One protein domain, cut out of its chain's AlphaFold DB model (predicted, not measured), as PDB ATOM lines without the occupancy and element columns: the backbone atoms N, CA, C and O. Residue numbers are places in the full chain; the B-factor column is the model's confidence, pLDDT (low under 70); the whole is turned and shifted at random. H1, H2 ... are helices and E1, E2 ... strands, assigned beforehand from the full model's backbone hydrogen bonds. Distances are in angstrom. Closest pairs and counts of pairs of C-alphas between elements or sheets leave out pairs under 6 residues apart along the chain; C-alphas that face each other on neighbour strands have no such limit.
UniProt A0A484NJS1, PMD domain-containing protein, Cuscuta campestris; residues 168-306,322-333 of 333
ATOM      1  N   HIS A 168      14.799 -45.743  -7.050       69.12
ATOM      2  CA  HIS A 168      14.898 -44.321  -6.662       69.12
ATOM      3  C   HIS A 168      16.284 -43.662  -6.877       69.12
ATOM      4  O   HIS A 168      16.850 -43.097  -5.934       69.12
ATOM      5  N   PRO A 169      16.794 -43.607  -8.127       78.44
ATOM      6  CA  PRO A 169      18.134 -43.089  -8.435       78.44
ATOM      7  C   PRO A 169      18.347 -41.642  -7.970       78.44
ATOM      8  O   PRO A 169      19.421 -41.287  -7.497       78.44
ATOM      9  N   ILE A 170      17.300 -40.812  -8.006       82.44
ATOM     10  CA  ILE A 170      17.362 -39.418  -7.539       82.44
ATOM     11  C   ILE A 170      17.736 -39.341  -6.054       82.44
ATOM     12  O   ILE A 170      18.500 -38.465  -5.654       82.44
ATOM     13  N   ARG A 171      17.208 -40.244  -5.219       81.56
ATOM     14  CA  ARG A 171      17.520 -40.255  -3.785       81.56
ATOM     15  C   ARG A 171      18.975 -40.653  -3.554       81.56
ATOM     16  O   ARG A 171      19.632 -40.009  -2.746       81.56
ATOM     17  N   ALA A 172      19.456 -41.665  -4.274       82.12
ATOM     18  CA  ALA A 172      20.841 -42.111  -4.186       82.12
ATOM     19  C   ALA A 172      21.816 -40.995  -4.589       82.12
ATOM     20  O   ALA A 172      22.740 -40.702  -3.839       82.12
ATOM     21  N   TYR A 173      21.566 -40.300  -5.706       85.31
ATOM     22  CA  TYR A 173      22.407 -39.172  -6.118       85.31
ATOM     23  C   TYR A 173      22.391 -38.016  -5.115       85.31
ATOM     24  O   TYR A 173      23.440 -37.446  -4.839       85.31
ATOM     25  N   ARG A 174      21.229 -37.677  -4.541       86.31
ATOM     26  CA  ARG A 174      21.148 -36.638  -3.500       86.31
ATOM     27  C   ARG A 174      21.945 -37.019  -2.253       86.31
ATOM     28  O   ARG A 174      22.691 -36.188  -1.763       86.31
ATOM     29  N   ASP A 175      21.831 -38.262  -1.787       84.75
ATOM     30  CA  ASP A 175      22.592 -38.751  -0.629       84.75
ATOM     31  C   ASP A 175      24.105 -38.760  -0.900       84.75
ATOM     32  O   ASP A 175      24.875 -38.329  -0.050       84.75
ATOM     33  N   GLN A 176      24.537 -39.169  -2.098       86.12
ATOM     34  CA  GLN A 176      25.949 -39.108  -2.486       86.12
ATOM     35  C   GLN A 176      26.475 -37.671  -2.556       86.12
ATOM     36  O   GLN A 176      27.585 -37.410  -2.108       86.12
ATOM     37  N   LEU A 177      25.688 -36.732  -3.092       88.12
ATOM     38  CA  LEU A 177      26.074 -35.321  -3.136       88.12
ATOM     39  C   LEU A 177      26.133 -34.699  -1.735       88.12
ATOM     40  O   LEU A 177      27.069 -33.960  -1.450       88.12
ATOM     41  N   ASP A 178      25.178 -35.025  -0.859       87.62
ATOM     42  CA  ASP A 178      25.144 -34.549   0.533       87.62
ATOM     43  C   ASP A 178      26.322 -35.077   1.369       87.62
ATOM     44  O   ASP A 178      26.677 -34.484   2.388       87.62
ATOM     45  N   ARG A 179      26.914 -36.205   0.958       86.12
ATOM     46  CA  ARG A 179      28.041 -36.868   1.632       86.12
ATOM     47  C   ARG A 179      29.389 -36.655   0.951       86.12
ATOM     48  O   ARG A 179      30.369 -37.218   1.427       86.12
ATOM     49  N   LEU A 180      29.437 -35.889  -0.138       86.75
ATOM     50  CA  LEU A 180      30.673 -35.672  -0.882       86.75
ATOM     51  C   LEU A 180      31.729 -35.037   0.045       86.75
ATOM     52  O   LEU A 180      31.434 -34.088   0.779       86.75
ATOM     53  N   LEU A 181      32.944 -35.576   0.039       84.88
ATOM     54  CA  LEU A 181      34.076 -35.079   0.830       84.88
ATOM     55  C   LEU A 181      34.956 -34.143   0.003       84.88
ATOM     56  O   LEU A 181      35.003 -34.264  -1.217       84.88
ATOM     57  N   GLU A 182      35.689 -33.234   0.660       76.31
ATOM     58  CA  GLU A 182      36.433 -32.144   0.000       76.31
ATOM     59  C   GLU A 182      37.343 -32.617  -1.146       76.31
ATOM     60  O   GLU A 182      37.355 -32.017  -2.222       76.31
ATOM     61  N   GLY A 183      38.050 -33.728  -0.936       81.69
ATOM     62  CA  GLY A 183      38.962 -34.307  -1.922       81.69
ATOM     63  C   GLY A 183      38.293 -35.111  -3.041       81.69
ATOM     64  O   GLY A 183      38.976 -35.528  -3.972       81.69
ATOM     65  N   GLU A 184      36.982 -35.355  -2.976       89.12
ATOM     66  CA  GLU A 184      36.271 -36.152  -3.983       89.12
ATOM     67  C   GLU A 184      35.816 -35.313  -5.181       89.12
ATOM     68  O   GLU A 184      35.621 -35.856  -6.269       89.12
ATOM     69  N   PHE A 185      35.670 -33.995  -5.022       90.00
ATOM     70  CA  PHE A 185      35.364 -33.113  -6.144       90.00
ATOM     71  C   PHE A 185      36.635 -32.764  -6.925       90.00
ATOM     72  O   PHE A 185      37.584 -32.192  -6.388       90.00
ATOM     73  N   VAL A 186      36.638 -33.037  -8.230       91.50
ATOM     74  CA  VAL A 186      37.766 -32.684  -9.101       91.50
ATOM     75  C   VAL A 186      37.578 -31.266  -9.632       91.50
ATOM     76  O   VAL A 186      36.811 -31.029 -10.562       91.50
ATOM     77  N   TRP A 187      38.296 -30.305  -9.053       89.44
ATOM     78  CA  TRP A 187      38.217 -28.898  -9.464       89.44
ATOM     79  C   TRP A 187      38.856 -28.627 -10.831       89.44
ATOM     80  O   TRP A 187      38.305 -27.859 -11.621       89.44
ATOM     81  N   MET A 188      39.960 -29.321 -11.126       89.44
ATOM     82  CA  MET A 188      40.789 -29.147 -12.324       89.44
ATOM     83  C   MET A 188      40.853 -30.445 -13.150       89.44
ATOM     84  O   MET A 188      41.845 -31.167 -13.087       89.44
ATOM     85  N   PRO A 189      39.803 -30.797 -13.914       87.75
ATOM     86  CA  PRO A 189      39.752 -32.081 -14.620       87.75
ATOM     87  C   PRO A 189      40.511 -32.111 -15.957       87.75
ATOM     88  O   PRO A 189      40.543 -33.149 -16.614       87.75
ATOM     89  N   TYR A 190      41.108 -30.991 -16.374       85.44
ATOM     90  CA  TYR A 190      41.831 -30.854 -17.642       85.44
ATOM     91  C   TYR A 190      43.326 -30.610 -17.366       85.44
ATOM     92  O   TYR A 190      43.776 -29.471 -17.461       85.44
ATOM     93  N   PRO A 191      44.094 -31.645 -16.973       76.00
ATOM     94  CA  PRO A 191      45.478 -31.476 -16.525       76.00
ATOM     95  C   PRO A 191      46.453 -31.121 -17.655       76.00
ATOM     96  O   PRO A 191      47.474 -30.512 -17.374       76.00
ATOM     97  N   ASN A 192      46.120 -31.475 -18.902       79.25
ATOM     98  CA  ASN A 192      46.996 -31.342 -20.068       79.25
ATOM     99  C   ASN A 192      46.351 -30.434 -21.127       79.25
ATOM    100  O   ASN A 192      46.175 -30.812 -22.287       79.25
ATOM    101  N   LEU A 193      45.870 -29.262 -20.716       81.12
ATOM    102  CA  LEU A 193      45.178 -28.344 -21.625       81.12
ATOM    103  C   LEU A 193      46.083 -27.911 -22.791       81.12
ATOM    104  O   LEU A 193      45.615 -27.728 -23.911       81.12
ATOM    105  N   GLU A 194      47.381 -27.798 -22.525       81.69
ATOM    106  CA  GLU A 194      48.446 -27.477 -23.469       81.69
ATOM    107  C   GLU A 194      48.688 -28.556 -24.531       81.69
ATOM    108  O   GLU A 194      49.228 -28.246 -25.589       81.69
ATOM    109  N   THR A 195      48.273 -29.805 -24.284       80.06
ATOM    110  CA  THR A 195      48.385 -30.887 -25.276       80.06
ATOM    111  C   THR A 195      47.182 -30.945 -26.213       80.06
ATOM    112  O   THR A 195      47.192 -31.709 -27.175       80.06
ATOM    113  N   LEU A 196      46.117 -30.192 -25.925       80.81
ATOM    114  CA  LEU A 196      44.943 -30.127 -26.788       80.81
ATOM    115  C   LEU A 196      45.204 -29.209 -27.991       80.81
ATOM    116  O   LEU A 196      46.032 -28.299 -27.912       80.81
ATOM    117  N   PRO A 197      44.473 -29.395 -29.105       83.81
ATOM    118  CA  PRO A 197      44.584 -28.506 -30.251       83.81
ATOM    119  C   PRO A 197      44.419 -27.022 -29.868       83.81
ATOM    120  O   PRO A 197      43.576 -26.713 -29.021       83.81
ATOM    121  N   PRO A 198      45.128 -26.079 -30.523       84.75
ATOM    122  CA  PRO A 198      45.140 -24.664 -30.128       84.75
ATOM    123  C   PRO A 198      43.758 -23.999 -30.034       84.75
ATOM    124  O   PRO A 198      43.555 -23.066 -29.260       84.75
ATOM    125  N   TYR A 199      42.772 -24.483 -30.794       83.06
ATOM    126  CA  TYR A 199      41.408 -23.959 -30.724       83.06
ATOM    127  C   TYR A 199      40.724 -24.220 -29.367       83.06
ATOM    128  O   TYR A 199      39.797 -23.493 -29.016       83.06
ATOM    129  N   CYS A 200      41.174 -25.209 -28.585       82.69
ATOM    130  CA  CYS A 200      40.655 -25.494 -27.244       82.69
ATOM    131  C   CYS A 200      41.055 -24.425 -26.217       82.69
ATOM    132  O   CYS A 200      40.321 -24.207 -25.256       82.69
ATOM    133  N   SER A 201      42.186 -23.744 -26.420       84.69
ATOM    134  CA  SER A 201      42.704 -22.694 -25.531       84.69
ATOM    135  C   SER A 201      42.549 -21.279 -26.101       84.69
ATOM    136  O   SER A 201      42.821 -20.306 -25.400       84.69
ATOM    137  N   ALA A 202      42.028 -21.130 -27.325       84.19
ATOM    138  CA  ALA A 202      41.852 -19.839 -28.003       84.19
ATOM    139  C   ALA A 202      41.022 -18.807 -27.208       84.19
ATOM    140  O   ALA A 202      41.159 -17.605 -27.421       84.19
ATOM    141  N   GLY A 203      40.163 -19.263 -26.291       84.75
ATOM    142  CA  GLY A 203      39.331 -18.410 -25.438       84.75
ATOM    143  C   GLY A 203      39.889 -18.133 -24.040       84.75
ATOM    144  O   GLY A 203      39.188 -17.504 -23.255       84.75
ATOM    145  N   VAL A 204      41.099 -18.594 -23.694       86.25
ATOM    146  CA  VAL A 204      41.601 -18.552 -22.305       86.25
ATOM    147  C   VAL A 204      41.561 -17.149 -21.688       86.25
ATOM    148  O   VAL A 204      41.198 -17.002 -20.522       86.25
ATOM    149  N   GLY A 205      41.816 -16.108 -22.490       87.44
ATOM    150  CA  GLY A 205      41.796 -14.710 -22.050       87.44
ATOM    151  C   GLY A 205      40.430 -14.199 -21.575       87.44
ATOM    152  O   GLY A 205      40.385 -13.177 -20.905       87.44
ATOM    153  N   ILE A 206      39.334 -14.902 -21.884       91.50
ATOM    154  CA  ILE A 206      37.975 -14.528 -21.452       91.50
ATOM    155  C   ILE A 206      37.356 -15.517 -20.459       91.50
ATOM    156  O   ILE A 206      36.242 -15.303 -19.987       91.50
ATOM    157  N   TRP A 207      38.050 -16.610 -20.117       89.44
ATOM    158  CA  TRP A 207      37.522 -17.641 -19.208       89.44
ATOM    159  C   TRP A 207      37.267 -17.129 -17.795       89.44
ATOM    160  O   TRP A 207      36.400 -17.653 -17.094       89.44
ATOM    161  N   ILE A 208      38.021 -16.106 -17.401       91.31
ATOM    162  CA  ILE A 208      37.938 -15.450 -16.098       91.31
ATOM    163  C   ILE A 208      37.307 -14.056 -16.179       91.31
ATOM    164  O   ILE A 208      37.361 -13.301 -15.211       91.31
ATOM    165  N   SER A 209      36.693 -13.709 -17.308       92.75
ATOM    166  CA  SER A 209      36.004 -12.432 -17.480       92.75
ATOM    167  C   SER A 209      34.589 -12.462 -16.924       92.75
ATOM    168  O   SER A 209      33.854 -13.438 -17.085       92.75
ATOM    169  N   ARG A 210      34.174 -11.360 -16.299       92.50
ATOM    170  CA  ARG A 210      32.799 -11.171 -15.822       92.50
ATOM    171  C   ARG A 210      31.956 -10.535 -16.926       92.50
ATOM    172  O   ARG A 210      31.910  -9.316 -17.051       92.50
ATOM    173  N   ILE A 211      31.298 -11.367 -17.728       93.38
ATOM    174  CA  ILE A 211      30.678 -10.959 -19.001       93.38
ATOM    175  C   ILE A 211      29.251 -11.491 -19.157       93.38
ATOM    176  O   ILE A 211      28.909 -12.517 -18.562       93.38
ATOM    177  N   PRO A 212      28.405 -10.837 -19.968       94.62
ATOM    178  CA  PRO A 212      27.127 -11.401 -20.369       94.62
ATOM    179  C   PRO A 212      27.346 -12.462 -21.447       94.62
ATOM    180  O   PRO A 212      27.855 -12.178 -22.523       94.62
ATOM    181  N   LEU A 213      26.911 -13.690 -21.203       95.12
ATOM    182  CA  LEU A 213      26.694 -14.657 -22.271       95.12
ATOM    183  C   LEU A 213      25.402 -14.269 -22.989       95.12
ATOM    184  O   LEU A 213      24.411 -13.940 -22.332       95.12
ATOM    185  N   ILE A 214      25.390 -14.327 -24.321       94.38
ATOM    186  CA  ILE A 214      24.274 -13.837 -25.138       94.38
ATOM    187  C   ILE A 214      23.831 -14.913 -26.126       94.38
ATOM    188  O   ILE A 214      24.638 -15.467 -26.874       94.38
ATOM    189  N   TYR A 215      22.528 -15.185 -26.150       93.00
ATOM    190  CA  TYR A 215      21.877 -16.004 -27.165       93.00
ATOM    191  C   TYR A 215      20.543 -15.369 -27.553       93.00
ATOM    192  O   TYR A 215      19.612 -15.330 -26.751       93.00
ATOM    193  N   ALA A 216      20.427 -14.905 -28.800       90.06
ATOM    194  CA  ALA A 216      19.252 -14.171 -29.266       90.06
ATOM    195  C   ALA A 216      18.970 -12.951 -28.366       90.06
ATOM    196  O   ALA A 216      19.821 -12.082 -28.232       90.06
ATOM    197  N   TYR A 217      17.801 -12.903 -27.736       88.81
ATOM    198  CA  TYR A 217      17.410 -11.887 -26.755       88.81
ATOM    199  C   TYR A 217      17.758 -12.277 -25.307       88.81
ATOM    200  O   TYR A 217      17.496 -11.517 -24.377       88.81
ATOM    201  N   VAL A 218      18.262 -13.493 -25.087       92.31
ATOM    202  CA  VAL A 218      18.532 -14.038 -23.757       92.31
ATOM    203  C   VAL A 218      19.920 -13.606 -23.314       92.31
ATOM    204  O   VAL A 218      20.918 -13.909 -23.968       92.31
ATOM    205  N   VAL A 219      19.976 -12.968 -22.151       94.62
ATOM    206  CA  VAL A 219      21.212 -12.566 -21.479       94.62
ATOM    207  C   VAL A 219      21.346 -13.349 -20.174       94.62
ATOM    208  O   VAL A 219      20.389 -13.455 -19.403       94.62
ATOM    209  N   GLU A 220      22.530 -13.909 -19.949       93.94
ATOM    210  CA  GLU A 220      22.917 -14.608 -18.721       93.94
ATOM    211  C   GLU A 220      24.303 -14.142 -18.308       93.94
ATOM    212  O   GLU A 220      25.248 -14.246 -19.083       93.94
ATOM    213  N   MET A 221      24.440 -13.633 -17.089       93.12
ATOM    214  CA  MET A 221      25.733 -13.156 -16.609       93.12
ATOM    215  C   MET A 221      26.618 -14.320 -16.159       93.12
ATOM    216  O   MET A 221      26.179 -15.206 -15.423       93.12
ATOM    217  N   TYR A 222      27.883 -14.286 -16.565       92.25
ATOM    218  CA  TYR A 222      28.913 -15.226 -16.145       92.25
ATOM    219  C   TYR A 222      29.809 -14.598 -15.066       92.25
ATOM    220  O   TYR A 222      30.308 -13.484 -15.229       92.25
ATOM    221  N   TYR A 223      29.986 -15.314 -13.948       92.12
ATOM    222  CA  TYR A 223      30.679 -14.842 -12.739       92.12
ATOM    223  C   TYR A 223      31.776 -15.834 -12.311       92.12
ATOM    224  O   TYR A 223      31.544 -16.669 -11.428       92.12
ATOM    225  N   PRO A 224      32.959 -15.798 -12.947       90.75
ATOM    226  CA  PRO A 224      34.032 -16.754 -12.667       90.75
ATOM    227  C   PRO A 224      34.629 -16.601 -11.260       90.75
ATOM    228  O   PRO A 224      35.091 -17.586 -10.690       90.75
ATOM    229  N   ASP A 225      34.538 -15.413 -10.652       90.12
ATOM    230  CA  ASP A 225      34.967 -15.118  -9.274       90.12
ATOM    231  C   ASP A 225      34.234 -15.949  -8.205       90.12
ATOM    232  O   ASP A 225      34.678 -16.068  -7.062       90.12
ATOM    233  N   ARG A 226      33.103 -16.563  -8.568       90.69
ATOM    234  CA  ARG A 226      32.335 -17.460  -7.692       90.69
ATOM    235  C   ARG A 226      32.821 -18.909  -7.720       90.69
ATOM    236  O   ARG A 226      32.329 -19.714  -6.931       90.69
ATOM    237  N   PHE A 227      33.739 -19.237  -8.630       88.19
ATOM    238  CA  PHE A 227      34.215 -20.595  -8.882       88.19
ATOM    239  C   PHE A 227      35.734 -20.638  -9.116       88.19
ATOM    240  O   PHE A 227      36.215 -21.461  -9.891       88.19
ATOM    241  N   CYS A 228      36.498 -19.786  -8.424       91.19
ATOM    242  CA  CYS A 228      37.952 -19.632  -8.557       91.19
ATOM    243  C   CYS A 228      38.717 -20.963  -8.472       91.19
ATOM    244  O   CYS A 228      39.673 -21.185  -9.214       91.19
ATOM    245  N   ARG A 229      38.244 -21.906  -7.646       89.50
ATOM    246  CA  ARG A 229      38.848 -23.244  -7.513       89.50
ATOM    247  C   ARG A 229      38.924 -24.002  -8.843       89.50
ATOM    248  O   ARG A 229      39.846 -24.787  -9.029       89.50
ATOM    249  N   GLN A 230      38.009 -23.749  -9.788       88.81
ATOM    250  CA  GLN A 230      38.020 -24.348 -11.136       88.81
ATOM    251  C   GLN A 230      39.127 -23.809 -12.051       88.81
ATOM    252  O   GLN A 230      39.281 -24.298 -13.169       88.81
ATOM    253  N   PHE A 231      39.873 -22.811 -11.586       87.12
ATOM    254  CA  PHE A 231      41.012 -22.213 -12.272       87.12
ATOM    255  C   PHE A 231      42.310 -22.381 -11.473       87.12
ATOM    256  O   PHE A 231      43.315 -21.765 -11.816       87.12
ATOM    257  N   ASN A 232      42.299 -23.211 -10.420       88.06
ATOM    258  CA  ASN A 232      43.401 -23.362  -9.467       88.06
ATOM    259  C   ASN A 232      43.737 -22.053  -8.720       88.06
ATOM    260  O   ASN A 232      44.896 -21.748  -8.449       88.06
ATOM    261  N   VAL A 233      42.701 -21.267  -8.414       90.44
ATOM    262  CA  VAL A 233      42.789 -19.958  -7.752       90.44
ATOM    263  C   VAL A 233      42.107 -20.036  -6.386       90.44
ATOM    264  O   VAL A 233      41.089 -20.721  -6.237       90.44
ATOM    265  N   VAL A 234      42.642 -19.312  -5.397       92.19
ATOM    266  CA  VAL A 234      42.068 -19.249  -4.045       92.19
ATOM    267  C   VAL A 234      40.652 -18.674  -4.095       92.19
ATOM    268  O   VAL A 234      40.408 -17.611  -4.671       92.19
ATOM    269  N   GLN A 235      39.694 -19.358  -3.466       92.38
ATOM    270  CA  GLN A 235      38.327 -18.852  -3.364       92.38
ATOM    271  C   GLN A 235      38.169 -17.851  -2.212       92.38
ATOM    272  O   GLN A 235      38.270 -18.188  -1.027       92.38
ATOM    273  N   HIS A 236      37.831 -16.621  -2.588       92.62
ATOM    274  CA  HIS A 236      37.422 -15.542  -1.689       92.62
ATOM    275  C   HIS A 236      35.901 -15.492  -1.530       92.62
ATOM    276  O   HIS A 236      35.162 -16.126  -2.292       92.62
ATOM    277  N   VAL A 237      35.416 -14.729  -0.544       92.44
ATOM    278  CA  VAL A 237      33.981 -14.434  -0.408       92.44
ATOM    279  C   VAL A 237      33.497 -13.759  -1.699       92.44
ATOM    280  O   VAL A 237      34.003 -12.690  -2.045       92.44
ATOM    281  N   PRO A 238      32.533 -14.351  -2.425       89.94
ATOM    282  CA  PRO A 238      32.121 -13.817  -3.713       89.94
ATOM    283  C   PRO A 238      31.378 -12.491  -3.557       89.94
ATOM    284  O   PRO A 238      30.592 -12.308  -2.621       89.94
ATOM    285  N   GLN A 239      31.549 -11.593  -4.529       88.31
ATOM    286  CA  GLN A 239      30.797 -10.339  -4.565       88.31
ATOM    287  C   GLN A 239      29.301 -10.601  -4.713       88.31
ATOM    288  O   GLN A 239      28.882 -11.532  -5.403       88.31
ATOM    289  N   VAL A 240      28.466  -9.754  -4.109       87.56
ATOM    290  CA  VAL A 240      27.012  -9.829  -4.298       87.56
ATOM    291  C   VAL A 240      26.682  -9.597  -5.775       87.56
ATOM    292  O   VAL A 240      27.165  -8.651  -6.393       87.56
ATOM    293  N   VAL A 241      25.859 -10.481  -6.339       86.12
ATOM    294  CA  VAL A 241      25.369 -10.373  -7.717       86.12
ATOM    295  C   VAL A 241      23.888 -10.034  -7.686       86.12
ATOM    296  O   VAL A 241      23.127 -10.626  -6.917       86.12
ATOM    297  N   VAL A 242      23.482  -9.066  -8.503       80.31
ATOM    298  CA  VAL A 242      22.075  -8.696  -8.646       80.31
ATOM    299  C   VAL A 242      21.457  -9.606  -9.695       80.31
ATOM    300  O   VAL A 242      21.885  -9.623 -10.846       80.31
ATOM    301  N   TYR A 243      20.455 -10.381  -9.284       80.94
ATOM    302  CA  TYR A 243      19.667 -11.190 -10.202       80.94
ATOM    303  C   TYR A 243      18.636 -10.309 -10.902       80.94
ATOM    304  O   TYR A 243      17.651  -9.883 -10.289       80.94
ATOM    305  N   ASP A 244      18.858 -10.043 -12.184       84.88
ATOM    306  CA  ASP A 244      17.929  -9.261 -12.985       84.88
ATOM    307  C   ASP A 244      16.721 -10.117 -13.403       84.88
ATOM    308  O   ASP A 244      16.779 -10.959 -14.309       84.88
ATOM    309  N   ARG A 245      15.596  -9.901 -12.712       87.50
ATOM    310  CA  ARG A 245      14.326 -10.581 -12.997       87.50
ATOM    311  C   ARG A 245      13.714 -10.139 -14.324       87.50
ATOM    312  O   ARG A 245      13.004 -10.943 -14.925       87.50
ATOM    313  N   HIS A 246      13.967  -8.910 -14.777       90.06
ATOM    314  CA  HIS A 246      13.440  -8.398 -16.044       90.06
ATOM    315  C   HIS A 246      14.006  -9.208 -17.210       90.06
ATOM    316  O   HIS A 246      13.230  -9.774 -17.979       90.06
ATOM    317  N   LEU A 247      15.326  -9.437 -17.244       90.31
ATOM    318  CA  LEU A 247      15.967 -10.298 -18.257       90.31
ATOM    319  C   LEU A 247      15.392 -11.722 -18.305       90.31
ATOM    320  O   LEU A 247      15.464 -12.410 -19.329       90.31
ATOM    321  N   HIS A 248      14.829 -12.193 -17.193       88.69
ATOM    322  CA  HIS A 248      14.207 -13.510 -17.084       88.69
ATOM    323  C   HIS A 248      12.757 -13.564 -17.572       88.69
ATOM    324  O   HIS A 248      12.253 -14.649 -17.866       88.69
ATOM    325  N   GLN A 249      12.111 -12.408 -17.707       88.25
ATOM    326  CA  GLN A 249      10.728 -12.266 -18.155       88.25
ATOM    327  C   GLN A 249      10.608 -11.919 -19.641       88.25
ATOM    328  O   GLN A 249       9.546 -12.157 -20.220       88.25
ATOM    329  N   ILE A 250      11.678 -11.416 -20.270       88.38
ATOM    330  CA  ILE A 250      11.700 -11.142 -21.711       88.38
ATOM    331  C   ILE A 250      11.369 -12.429 -22.474       88.38
ATOM    332  O   ILE A 250      11.991 -13.476 -22.280       88.38
ATOM    333  N   LYS A 251      10.379 -12.339 -23.363       83.75
ATOM    334  CA  LYS A 251      10.014 -13.388 -24.316       83.75
ATOM    335  C   LYS A 251      10.027 -12.780 -25.704       83.75
ATOM    336  O   LYS A 251       9.231 -11.895 -26.001       83.75
ATOM    337  N   SER A 252      10.911 -13.279 -26.552       82.19
ATOM    338  CA  SER A 252      10.982 -12.881 -27.950       82.19
ATOM    339  C   SER A 252      11.183 -14.109 -28.829       82.19
ATOM    340  O   SER A 252      11.607 -15.176 -28.384       82.19
ATOM    341  N   ASN A 253      10.811 -13.979 -30.091       71.81
ATOM    342  CA  ASN A 253      11.130 -14.928 -31.150       71.81
ATOM    343  C   ASN A 253      12.198 -14.368 -32.101       71.81
ATOM    344  O   ASN A 253      12.530 -15.013 -33.087       71.81
ATOM    345  N   VAL A 254      12.729 -13.175 -31.828       79.81
ATOM    346  CA  VAL A 254      13.768 -12.533 -32.633       79.81
ATOM    347  C   VAL A 254      15.143 -12.993 -32.149       79.81
ATOM    348  O   VAL A 254      15.409 -13.012 -30.948       79.81
ATOM    349  N   MET A 255      16.037 -13.335 -33.081       84.38
ATOM    350  CA  MET A 255      17.420 -13.757 -32.797       84.38
ATOM    351  C   MET A 255      18.362 -12.580 -32.510       84.38
ATOM    352  O   MET A 255      19.511 -12.575 -32.942       84.38
ATOM    353  N   GLN A 256      17.872 -11.557 -31.814       85.62
ATOM    354  CA  GLN A 256      18.607 -10.321 -31.549       85.62
ATOM    355  C   GLN A 256      18.227  -9.759 -30.180       85.62
ATOM    356  O   GLN A 256      17.099  -9.944 -29.715       85.62
ATOM    357  N   ILE A 257      19.179  -9.063 -29.564       87.81
ATOM    358  CA  ILE A 257      18.968  -8.276 -28.352       87.81
ATOM    359  C   ILE A 257      18.072  -7.072 -28.673       87.81
ATOM    360  O   ILE A 257      18.188  -6.476 -29.743       87.81
ATOM    361  N   GLY A 258      17.155  -6.750 -27.757       86.81
ATOM    362  CA  GLY A 258      16.309  -5.563 -27.856       86.81
ATOM    363  C   GLY A 258      17.087  -4.283 -27.552       86.81
ATOM    364  O   GLY A 258      18.106  -4.315 -26.866       86.81
ATOM    365  N   ASP A 259      16.594  -3.140 -28.030       87.50
ATOM    366  CA  ASP A 259      17.284  -1.853 -27.854       87.50
ATOM    367  C   ASP A 259      17.529  -1.500 -26.375       87.50
ATOM    368  O   ASP A 259      18.566  -0.929 -26.045       87.50
ATOM    369  N   GLY A 260      16.616  -1.888 -25.474       87.50
ATOM    370  CA  GLY A 260      16.744  -1.664 -24.029       87.50
ATOM    371  C   GLY A 260      17.859  -2.477 -23.360       87.50
ATOM    372  O   GLY A 260      18.353  -2.096 -22.303       87.50
ATOM    373  N   GLU A 261      18.297  -3.569 -23.984       92.00
ATOM    374  CA  GLU A 261      19.317  -4.483 -23.466       92.00
ATOM    375  C   GLU A 261      20.648  -4.368 -24.234       92.00
ATOM    376  O   GLU A 261      21.570  -5.160 -24.030       92.00
ATOM    377  N   ARG A 262      20.791  -3.360 -25.103       91.62
ATOM    378  CA  ARG A 262      21.976  -3.164 -25.954       91.62
ATOM    379  C   ARG A 262      23.284  -3.001 -25.175       91.62
ATOM    380  O   ARG A 262      24.316  -3.459 -25.654       91.62
ATOM    381  N   GLN A 263      23.232  -2.453 -23.961       93.06
ATOM    382  CA  GLN A 263      24.392  -2.331 -23.066       93.06
ATOM    383  C   GLN A 263      25.123  -3.668 -22.829       93.06
ATOM    384  O   GLN A 263      26.336  -3.694 -22.649       93.06
ATOM    385  N   TYR A 264      24.420  -4.808 -22.883       93.94
ATOM    386  CA  TYR A 264      25.057  -6.116 -22.712       93.94
ATOM    387  C   TYR A 264      25.909  -6.518 -23.922       93.94
ATOM    388  O   TYR A 264      26.868  -7.267 -23.759       93.94
ATOM    389  N   LEU A 265      25.602  -6.016 -25.124       93.38
ATOM    390  CA  LEU A 265      26.474  -6.202 -26.289       93.38
ATOM    391  C   LEU A 265      27.776  -5.421 -26.118       93.38
ATOM    392  O   LEU A 265      28.839  -5.962 -26.388       93.38
ATOM    393  N   GLU A 266      27.695  -4.186 -25.626       92.94
ATOM    394  CA  GLU A 266      28.873  -3.352 -25.356       92.94
ATOM    395  C   GLU A 266      29.777  -4.024 -24.314       92.94
ATOM    396  O   GLU A 266      30.955  -4.253 -24.574       92.94
ATOM    397  N   MET A 267      29.196  -4.508 -23.210       93.62
ATOM    398  CA  MET A 267      29.924  -5.302 -22.211       93.62
ATOM    399  C   MET A 267      30.554  -6.584 -22.784       93.62
ATOM    400  O   MET A 267      31.608  -7.017 -22.322       93.62
ATOM    401  N   TRP A 268      29.901  -7.243 -23.749       93.50
ATOM    402  CA  TRP A 268      30.476  -8.413 -24.415       93.50
ATOM    403  C   TRP A 268      31.675  -8.040 -25.292       93.50
ATOM    404  O   TRP A 268      32.626  -8.819 -25.390       93.50
ATOM    405  N   GLU A 269      31.667  -6.873 -25.934       93.50
ATOM    406  CA  GLU A 269      32.818  -6.415 -26.717       93.50
ATOM    407  C   GLU A 269      34.031  -6.079 -25.844       93.50
ATOM    408  O   GLU A 269      35.158  -6.387 -26.228       93.50
ATOM    409  N   GLU A 270      33.805  -5.619 -24.616       93.69
ATOM    410  CA  GLU A 270      34.847  -5.350 -23.611       93.69
ATOM    411  C   GLU A 270      35.359  -6.612 -22.887       93.69
ATOM    412  O   GLU A 270      36.132  -6.532 -21.932       93.69
ATOM    413  N   ARG A 271      34.954  -7.815 -23.319       93.19
ATOM    414  CA  ARG A 271      35.233  -9.090 -22.625       93.19
ATOM    415  C   ARG A 271      36.701  -9.359 -22.284       93.19
ATOM    416  O   ARG A 271      36.957 -10.123 -21.355       93.19
ATOM    417  N   TYR A 272      37.651  -8.795 -23.025       91.88
ATOM    418  CA  TYR A 272      39.082  -8.972 -22.758       91.88
ATOM    419  C   TYR A 272      39.614  -8.050 -21.651       91.88
ATOM    420  O   TYR A 272      40.634  -8.371 -21.047       91.88
ATOM    421  N   ASP A 273      38.900  -6.968 -21.333       91.50
ATOM    422  CA  ASP A 273      39.335  -5.948 -20.374       91.50
ATOM    423  C   ASP A 273      38.699  -6.131 -18.984       91.50
ATOM    424  O   ASP A 273      39.205  -5.626 -17.984       91.50
ATOM    425  N   VAL A 274      37.619  -6.915 -18.884       89.00
ATOM    426  CA  VAL A 274      36.855  -7.151 -17.640       89.00
ATOM    427  C   VAL A 274      37.206  -8.477 -16.949       89.00
ATOM    428  O   VAL A 274      36.337  -9.197 -16.437       89.00
ATOM    429  N   THR A 275      38.493  -8.826 -16.949       89.38
ATOM    430  CA  THR A 275      39.003 -10.026 -16.270       89.38
ATOM    431  C   THR A 275      38.955  -9.874 -14.748       89.38
ATOM    432  O   THR A 275      39.216  -8.811 -14.185       89.38
ATOM    433  N   VAL A 276      38.589 -10.950 -14.055       88.00
ATOM    434  CA  VAL A 276      38.611 -10.997 -12.592       88.00
ATOM    435  C   VAL A 276      40.055 -11.125 -12.110       88.00
ATOM    436  O   VAL A 276      40.829 -11.920 -12.641       88.00
ATOM    437  N   HIS A 277      40.405 -10.388 -11.055       86.81
ATOM    438  CA  HIS A 277      41.684 -10.558 -10.374       86.81
ATOM    439  C   HIS A 277      41.749 -11.926  -9.676       86.81
ATOM    440  O   HIS A 277      41.006 -12.184  -8.727       86.81
ATOM    441  N   MET A 278      42.661 -12.784 -10.131       86.62
ATOM    442  CA  MET A 278      42.842 -14.142  -9.625       86.62
ATOM    443  C   MET A 278      44.113 -14.240  -8.773       86.62
ATOM    444  O   MET A 278      45.213 -13.979  -9.253       86.62
ATOM    445  N   GLU A 279      43.964 -14.634  -7.507       84.88
ATOM    446  CA  GLU A 279      45.076 -14.872  -6.582       84.88
ATOM    447  C   GLU A 279      45.402 -16.368  -6.498       84.88
ATOM    448  O   GLU A 279      44.590 -17.179  -6.048       84.88
ATOM    449  N   PHE A 280      46.601 -16.746  -6.931       83.38
ATOM    450  CA  PHE A 280      47.087 -18.119  -6.811       83.38
ATOM    451  C   PHE A 280      47.670 -18.347  -5.416       83.38
ATOM    452  O   PHE A 280      48.427 -17.520  -4.912       83.38
ATOM    453  N   GLY A 281      47.357 -19.483  -4.796       72.62
ATOM    454  CA  GLY A 281      47.822 -19.792  -3.447       72.62
ATOM    455  C   GLY A 281      47.805 -21.283  -3.139       72.62
ATOM    456  O   GLY A 281      47.232 -22.079  -3.878       72.62
ATOM    457  N   MET A 282      48.460 -21.660  -2.036       69.56
ATOM    458  CA  MET A 282      48.523 -23.056  -1.576       69.56
ATOM    459  C   MET A 282      47.225 -23.543  -0.922       69.56
ATOM    460  O   MET A 282      47.014 -24.748  -0.817       69.56
ATOM    461  N   VAL A 283      46.372 -22.622  -0.467       77.44
ATOM    462  CA  VAL A 283      45.063 -22.941   0.113       77.44
ATOM    463  C   VAL A 283      43.998 -22.770  -0.963       77.44
ATOM    464  O   VAL A 283      44.005 -21.805  -1.714       77.44
ATOM    465  N   ASP A 284      43.054 -23.691  -1.021       83.44
ATOM    466  CA  ASP A 284      41.956 -23.730  -1.987       83.44
ATOM    467  C   ASP A 284      40.872 -22.654  -1.749       83.44
ATOM    468  O   ASP A 284      40.222 -22.190  -2.688       83.44
ATOM    469  N   ALA A 285      40.667 -22.241  -0.498       89.94
ATOM    470  CA  ALA A 285      39.718 -21.202  -0.113       89.94
ATOM    471  C   ALA A 285      40.133 -20.484   1.177       89.94
ATOM    472  O   ALA A 285      40.802 -21.053   2.042       89.94
ATOM    473  N   THR A 286      39.675 -19.247   1.345       92.56
ATOM    474  CA  THR A 286      39.893 -18.469   2.574       92.56
ATOM    475  C   THR A 286      39.020 -18.959   3.743       92.56
ATOM    476  O   THR A 286      37.928 -19.504   3.520       92.56
ATOM    477  N   PRO A 287      39.449 -18.784   5.009       92.75
ATOM    478  CA  PRO A 287      38.603 -19.043   6.179       92.75
ATOM    479  C   PRO A 287      37.278 -18.264   6.145       92.75
ATOM    480  O   PRO A 287      36.222 -18.816   6.463       92.75
ATOM    481  N   GLU A 288      37.314 -17.015   5.682       94.25
ATOM    482  CA  GLU A 288      36.151 -16.136   5.542       94.25
ATOM    483  C   GLU A 288      35.163 -16.699   4.520       94.25
ATOM    484  O   GLU A 288      33.956 -16.722   4.772       94.25
ATOM    485  N   TYR A 289      35.657 -17.220   3.389       92.56
ATOM    486  CA  TYR A 289      34.816 -17.913   2.414       92.56
ATOM    487  C   TYR A 289      34.142 -19.143   3.022       92.56
ATOM    488  O   TYR A 289      32.933 -19.316   2.854       92.56
ATOM    489  N   ARG A 290      34.887 -19.984   3.751       90.75
ATOM    490  CA  ARG A 290      34.324 -21.183   4.397       90.75
ATOM    491  C   ARG A 290      33.205 -20.811   5.369       90.75
ATOM    492  O   ARG A 290      32.133 -21.417   5.327       90.75
ATOM    493  N   GLN A 291      33.415 -19.783   6.191       93.31
ATOM    494  CA  GLN A 291      32.398 -19.283   7.115       93.31
ATOM    495  C   GLN A 291      31.187 -18.701   6.373       93.31
ATOM    496  O   GLN A 291      30.044 -19.037   6.687       93.31
ATOM    497  N   TRP A 292      31.421 -17.856   5.367       93.25
ATOM    498  CA  TRP A 292      30.362 -17.277   4.544       93.25
ATOM    499  C   TRP A 292      29.513 -18.366   3.890       93.25
ATOM    500  O   TRP A 292      28.284 -18.329   3.972       93.25
ATOM    501  N   TYR A 293      30.156 -19.366   3.290       87.94
ATOM    502  CA  TYR A 293      29.458 -20.462   2.640       87.94
ATOM    503  C   TYR A 293      28.689 -21.309   3.655       87.94
ATOM    504  O   TYR A 293      27.545 -21.668   3.400       87.94
ATOM    505  N   TYR A 294      29.256 -21.586   4.829       87.38
ATOM    506  CA  TYR A 294      28.541 -22.318   5.875       87.38
ATOM    507  C   TYR A 294      27.213 -21.638   6.255       87.38
ATOM    508  O   TYR A 294      26.203 -22.317   6.471       87.38
ATOM    509  N   LEU A 295      27.211 -20.302   6.298       90.19
ATOM    510  CA  LEU A 295      26.055 -19.480   6.664       90.19
ATOM    511  C   LEU A 295      25.076 -19.226   5.507       90.19
ATOM    512  O   LEU A 295      23.889 -19.017   5.755       90.19
ATOM    513  N   ARG A 296      25.554 -19.170   4.258       87.81
ATOM    514  CA  ARG A 296      24.772 -18.695   3.095       87.81
ATOM    515  C   ARG A 296      24.586 -19.728   1.983       87.81
ATOM    516  O   ARG A 296      23.700 -19.556   1.148       87.81
ATOM    517  N   GLY A 297      25.430 -20.751   1.935       83.19
ATOM    518  CA  GLY A 297      25.423 -21.812   0.934       83.19
ATOM    519  C   GLY A 297      24.375 -22.891   1.211       83.19
ATOM    520  O   GLY A 297      23.820 -22.989   2.309       83.19
ATOM    521  N   ARG A 298      24.103 -23.732   0.206       80.50
ATOM    522  CA  ARG A 298      23.237 -24.909   0.369       80.50
ATOM    523  C   ARG A 298      24.079 -26.145   0.657       80.50
ATOM    524  O   ARG A 298      24.680 -26.704  -0.242       80.50
ATOM    525  N   ARG A 299      24.070 -26.592   1.913       80.31
ATOM    526  CA  ARG A 299      24.849 -27.760   2.369       80.31
ATOM    527  C   ARG A 299      24.137 -29.103   2.191       80.31
ATOM    528  O   ARG A 299      24.758 -30.140   2.360       80.31
ATOM    529  N   GLN A 300      22.832 -29.087   1.924       82.12
ATOM    530  CA  GLN A 300      22.026 -30.289   1.716       82.12
ATOM    531  C   GLN A 300      21.110 -30.090   0.509       82.12
ATOM    532  O   GLN A 300      20.402 -29.085   0.399       82.12
ATOM    533  N   ILE A 301      21.142 -31.063  -0.388       81.38
ATOM    534  CA  ILE A 301      20.318 -31.208  -1.584       81.38
ATOM    535  C   ILE A 301      19.172 -32.188  -1.300       81.38
ATOM    536  O   ILE A 301      18.068 -32.027  -1.830       81.38
ATOM    537  N   GLY A 302      19.411 -33.212  -0.476       75.44
ATOM    538  CA  GLY A 302      18.391 -34.138  -0.003       75.44
ATOM    539  C   GLY A 302      17.259 -33.440   0.755       75.44
ATOM    540  O   GLY A 302      17.451 -32.412   1.398       75.44
ATOM    541  N   ASN A 303      16.051 -34.012   0.700       69.12
ATOM    542  CA  ASN A 303      14.945 -33.537   1.532       69.12
ATOM    543  C   ASN A 303      15.214 -33.929   3.003       69.12
ATOM    544  O   ASN A 303      15.205 -35.131   3.298       69.12
ATOM    545  N   PRO A 304      15.377 -32.965   3.932       63.84
ATOM    546  CA  PRO A 304      15.731 -33.241   5.328       63.84
ATOM    547  C   PRO A 304      14.729 -34.144   6.062       63.84
ATOM    548  O   PRO A 304      15.102 -34.866   6.985       63.84
ATOM    549  N   VAL A 305      13.461 -34.158   5.628       62.19
ATOM    550  CA  VAL A 305      12.395 -34.989   6.214       62.19
ATOM    551  C   VAL A 305      12.682 -36.487   6.036       62.19
ATOM    552  O   VAL A 305      12.308 -37.303   6.879       62.19
ATOM    553  N   HIS A 306      13.393 -36.873   4.975       58.91
ATOM    554  CA  HIS A 306      13.751 -38.271   4.717       58.91
ATOM    555  C   HIS A 306      15.030 -38.723   5.441       58.91
ATOM    556  O   HIS A 306      15.309 -39.922   5.470       58.91
ATOM    557  N   SER A 322      32.354 -31.541   5.237       24.69
ATOM    558  CA  SER A 322      31.195 -31.827   4.385       24.69
ATOM    559  C   SER A 322      31.218 -30.853   3.215       24.69
ATOM    560  O   SER A 322      31.337 -29.642   3.430       24.69
ATOM    561  N   ILE A 323      31.161 -31.361   1.974       43.19
ATOM    562  CA  ILE A 323      31.294 -30.494   0.809       43.19
ATOM    563  C   ILE A 323      30.142 -29.515   0.657       43.19
ATOM    564  O   ILE A 323      28.949 -29.764   0.817       43.19
ATOM    565  N   ILE A 324      30.658 -28.388   0.215       45.59
ATOM    566  CA  ILE A 324      30.140 -27.150  -0.284       45.59
ATOM    567  C   ILE A 324      29.897 -27.304  -1.797       45.59
ATOM    568  O   ILE A 324      30.825 -27.187  -2.595       45.59
ATOM    569  N   LEU A 325      28.654 -27.553  -2.219       33.56
ATOM    570  CA  LEU A 325      28.220 -27.408  -3.614       33.56
ATOM    571  C   LEU A 325      26.969 -26.531  -3.659       33.56
ATOM    572  O   LEU A 325      26.094 -26.654  -2.818       33.56
ATOM    573  N   TYR A 326      26.888 -25.637  -4.645       32.97
ATOM    574  CA  TYR A 326      25.869 -24.589  -4.842       32.97
ATOM    575  C   TYR A 326      26.082 -23.282  -4.064       32.97
ATOM    576  O   TYR A 326      25.663 -23.111  -2.918       32.97
ATOM    577  N   GLY A 327      26.635 -22.297  -4.775       30.30
ATOM    578  CA  GLY A 327      26.371 -20.882  -4.558       30.30
ATOM    579  C   GLY A 327      25.547 -20.355  -5.730       30.30
ATOM    580  O   GLY A 327      26.059 -20.279  -6.840       30.30
ATOM    581  N   GLY A 328      24.286 -19.995  -5.479       30.27
ATOM    582  CA  GLY A 328      23.491 -19.221  -6.440       30.27
ATOM    583  C   GLY A 328      22.069 -19.704  -6.709       30.27
ATOM    584  O   GLY A 328      21.707 -19.837  -7.861       30.27
ATOM    585  N   LEU A 329      21.255 -19.907  -5.671       30.34
ATOM    586  CA  LEU A 329      19.800 -19.698  -5.733       30.34
ATOM    587  C   LEU A 329      19.382 -19.165  -4.360       30.34
ATOM    588  O   LEU A 329      18.987 -19.927  -3.469       30.34
ATOM    589  N   GLN A 330      19.575 -17.857  -4.168       32.88
ATOM    590  CA  GLN A 330      19.013 -17.158  -3.021       32.88
ATOM    591  C   GLN A 330      17.519 -16.949  -3.255       32.88
ATOM    592  O   GLN A 330      17.086 -16.284  -4.194       32.88
ATOM    593  N   SER A 331      16.769 -17.557  -2.347       25.56
ATOM    594  CA  SER A 331      15.461 -17.124  -1.886       25.56
ATOM    595  C   SER A 331      15.426 -15.606  -1.686       25.56
ATOM    596  O   SER A 331      16.255 -15.062  -0.956       25.56
ATOM    597  N   ALA A 332      14.448 -14.945  -2.299       23.45
ATOM    598  CA  ALA A 332      13.937 -13.681  -1.774       23.45
ATOM    599  C   ALA A 332      12.981 -13.988  -0.594       23.45
ATOM    600  O   ALA A 332      12.506 -15.127  -0.531       23.45
ATOM    601  N   PRO A 333      12.757 -13.032   0.329       28.52
ATOM    602  CA  PRO A 333      11.919 -13.214   1.519       28.52
ATOM    603  C   PRO A 333      10.477 -13.618   1.204       28.52
ATOM    604  O   PRO A 333       9.980 -13.246   0.112       28.52
TER     605      PRO A 333
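Overview. This is residues 168 to 306 and 322 to 333 of the 333 residues of the protein "PMD domain-containing protein" of Cuscuta campestris (UniProt A0A484NJS1). Little regular structure shows: long links loosely join hairpin E1 E2, with H3 and H4, to H1 and H5 at the other end. One helix, two antiparallel strands, then four helices, mostly helix, hold 44 of 151 printed residues. The loose whole, radius of gyration of the C-alphas 18.4 A, spans 48 by 42 by 33 A.

Along the chain. Find E1, residues 212 to 215, beginning at C-alpha 212 (27.127, -11.401, -20.369); E2 is 218 to 221, H2 228 to 231, H3 245 to 249, H4 263 to 269. H1, 169 to 178, and H5, 287 to 296, ending at C-alpha 296 (24.772, -18.695, 3.095), each measure 14.2 A.

Arrangement. In hairpin E1 and E2, N 213 and O 220 are within hydrogen-bond range, 2.8 A. Pro 212 and Trp 268, closest C-alphas of E1 and H4, are 6.0 A apart. No helix touches another. Every O i to N i+4 pair is in range in H1, H3, H4 and H5.

Size, cuts and confidence. C-alphas 306 and 322 are 18.6 A apart across the cut; 18 printed residues have pLDDT under 70, among them residues 322 to 333.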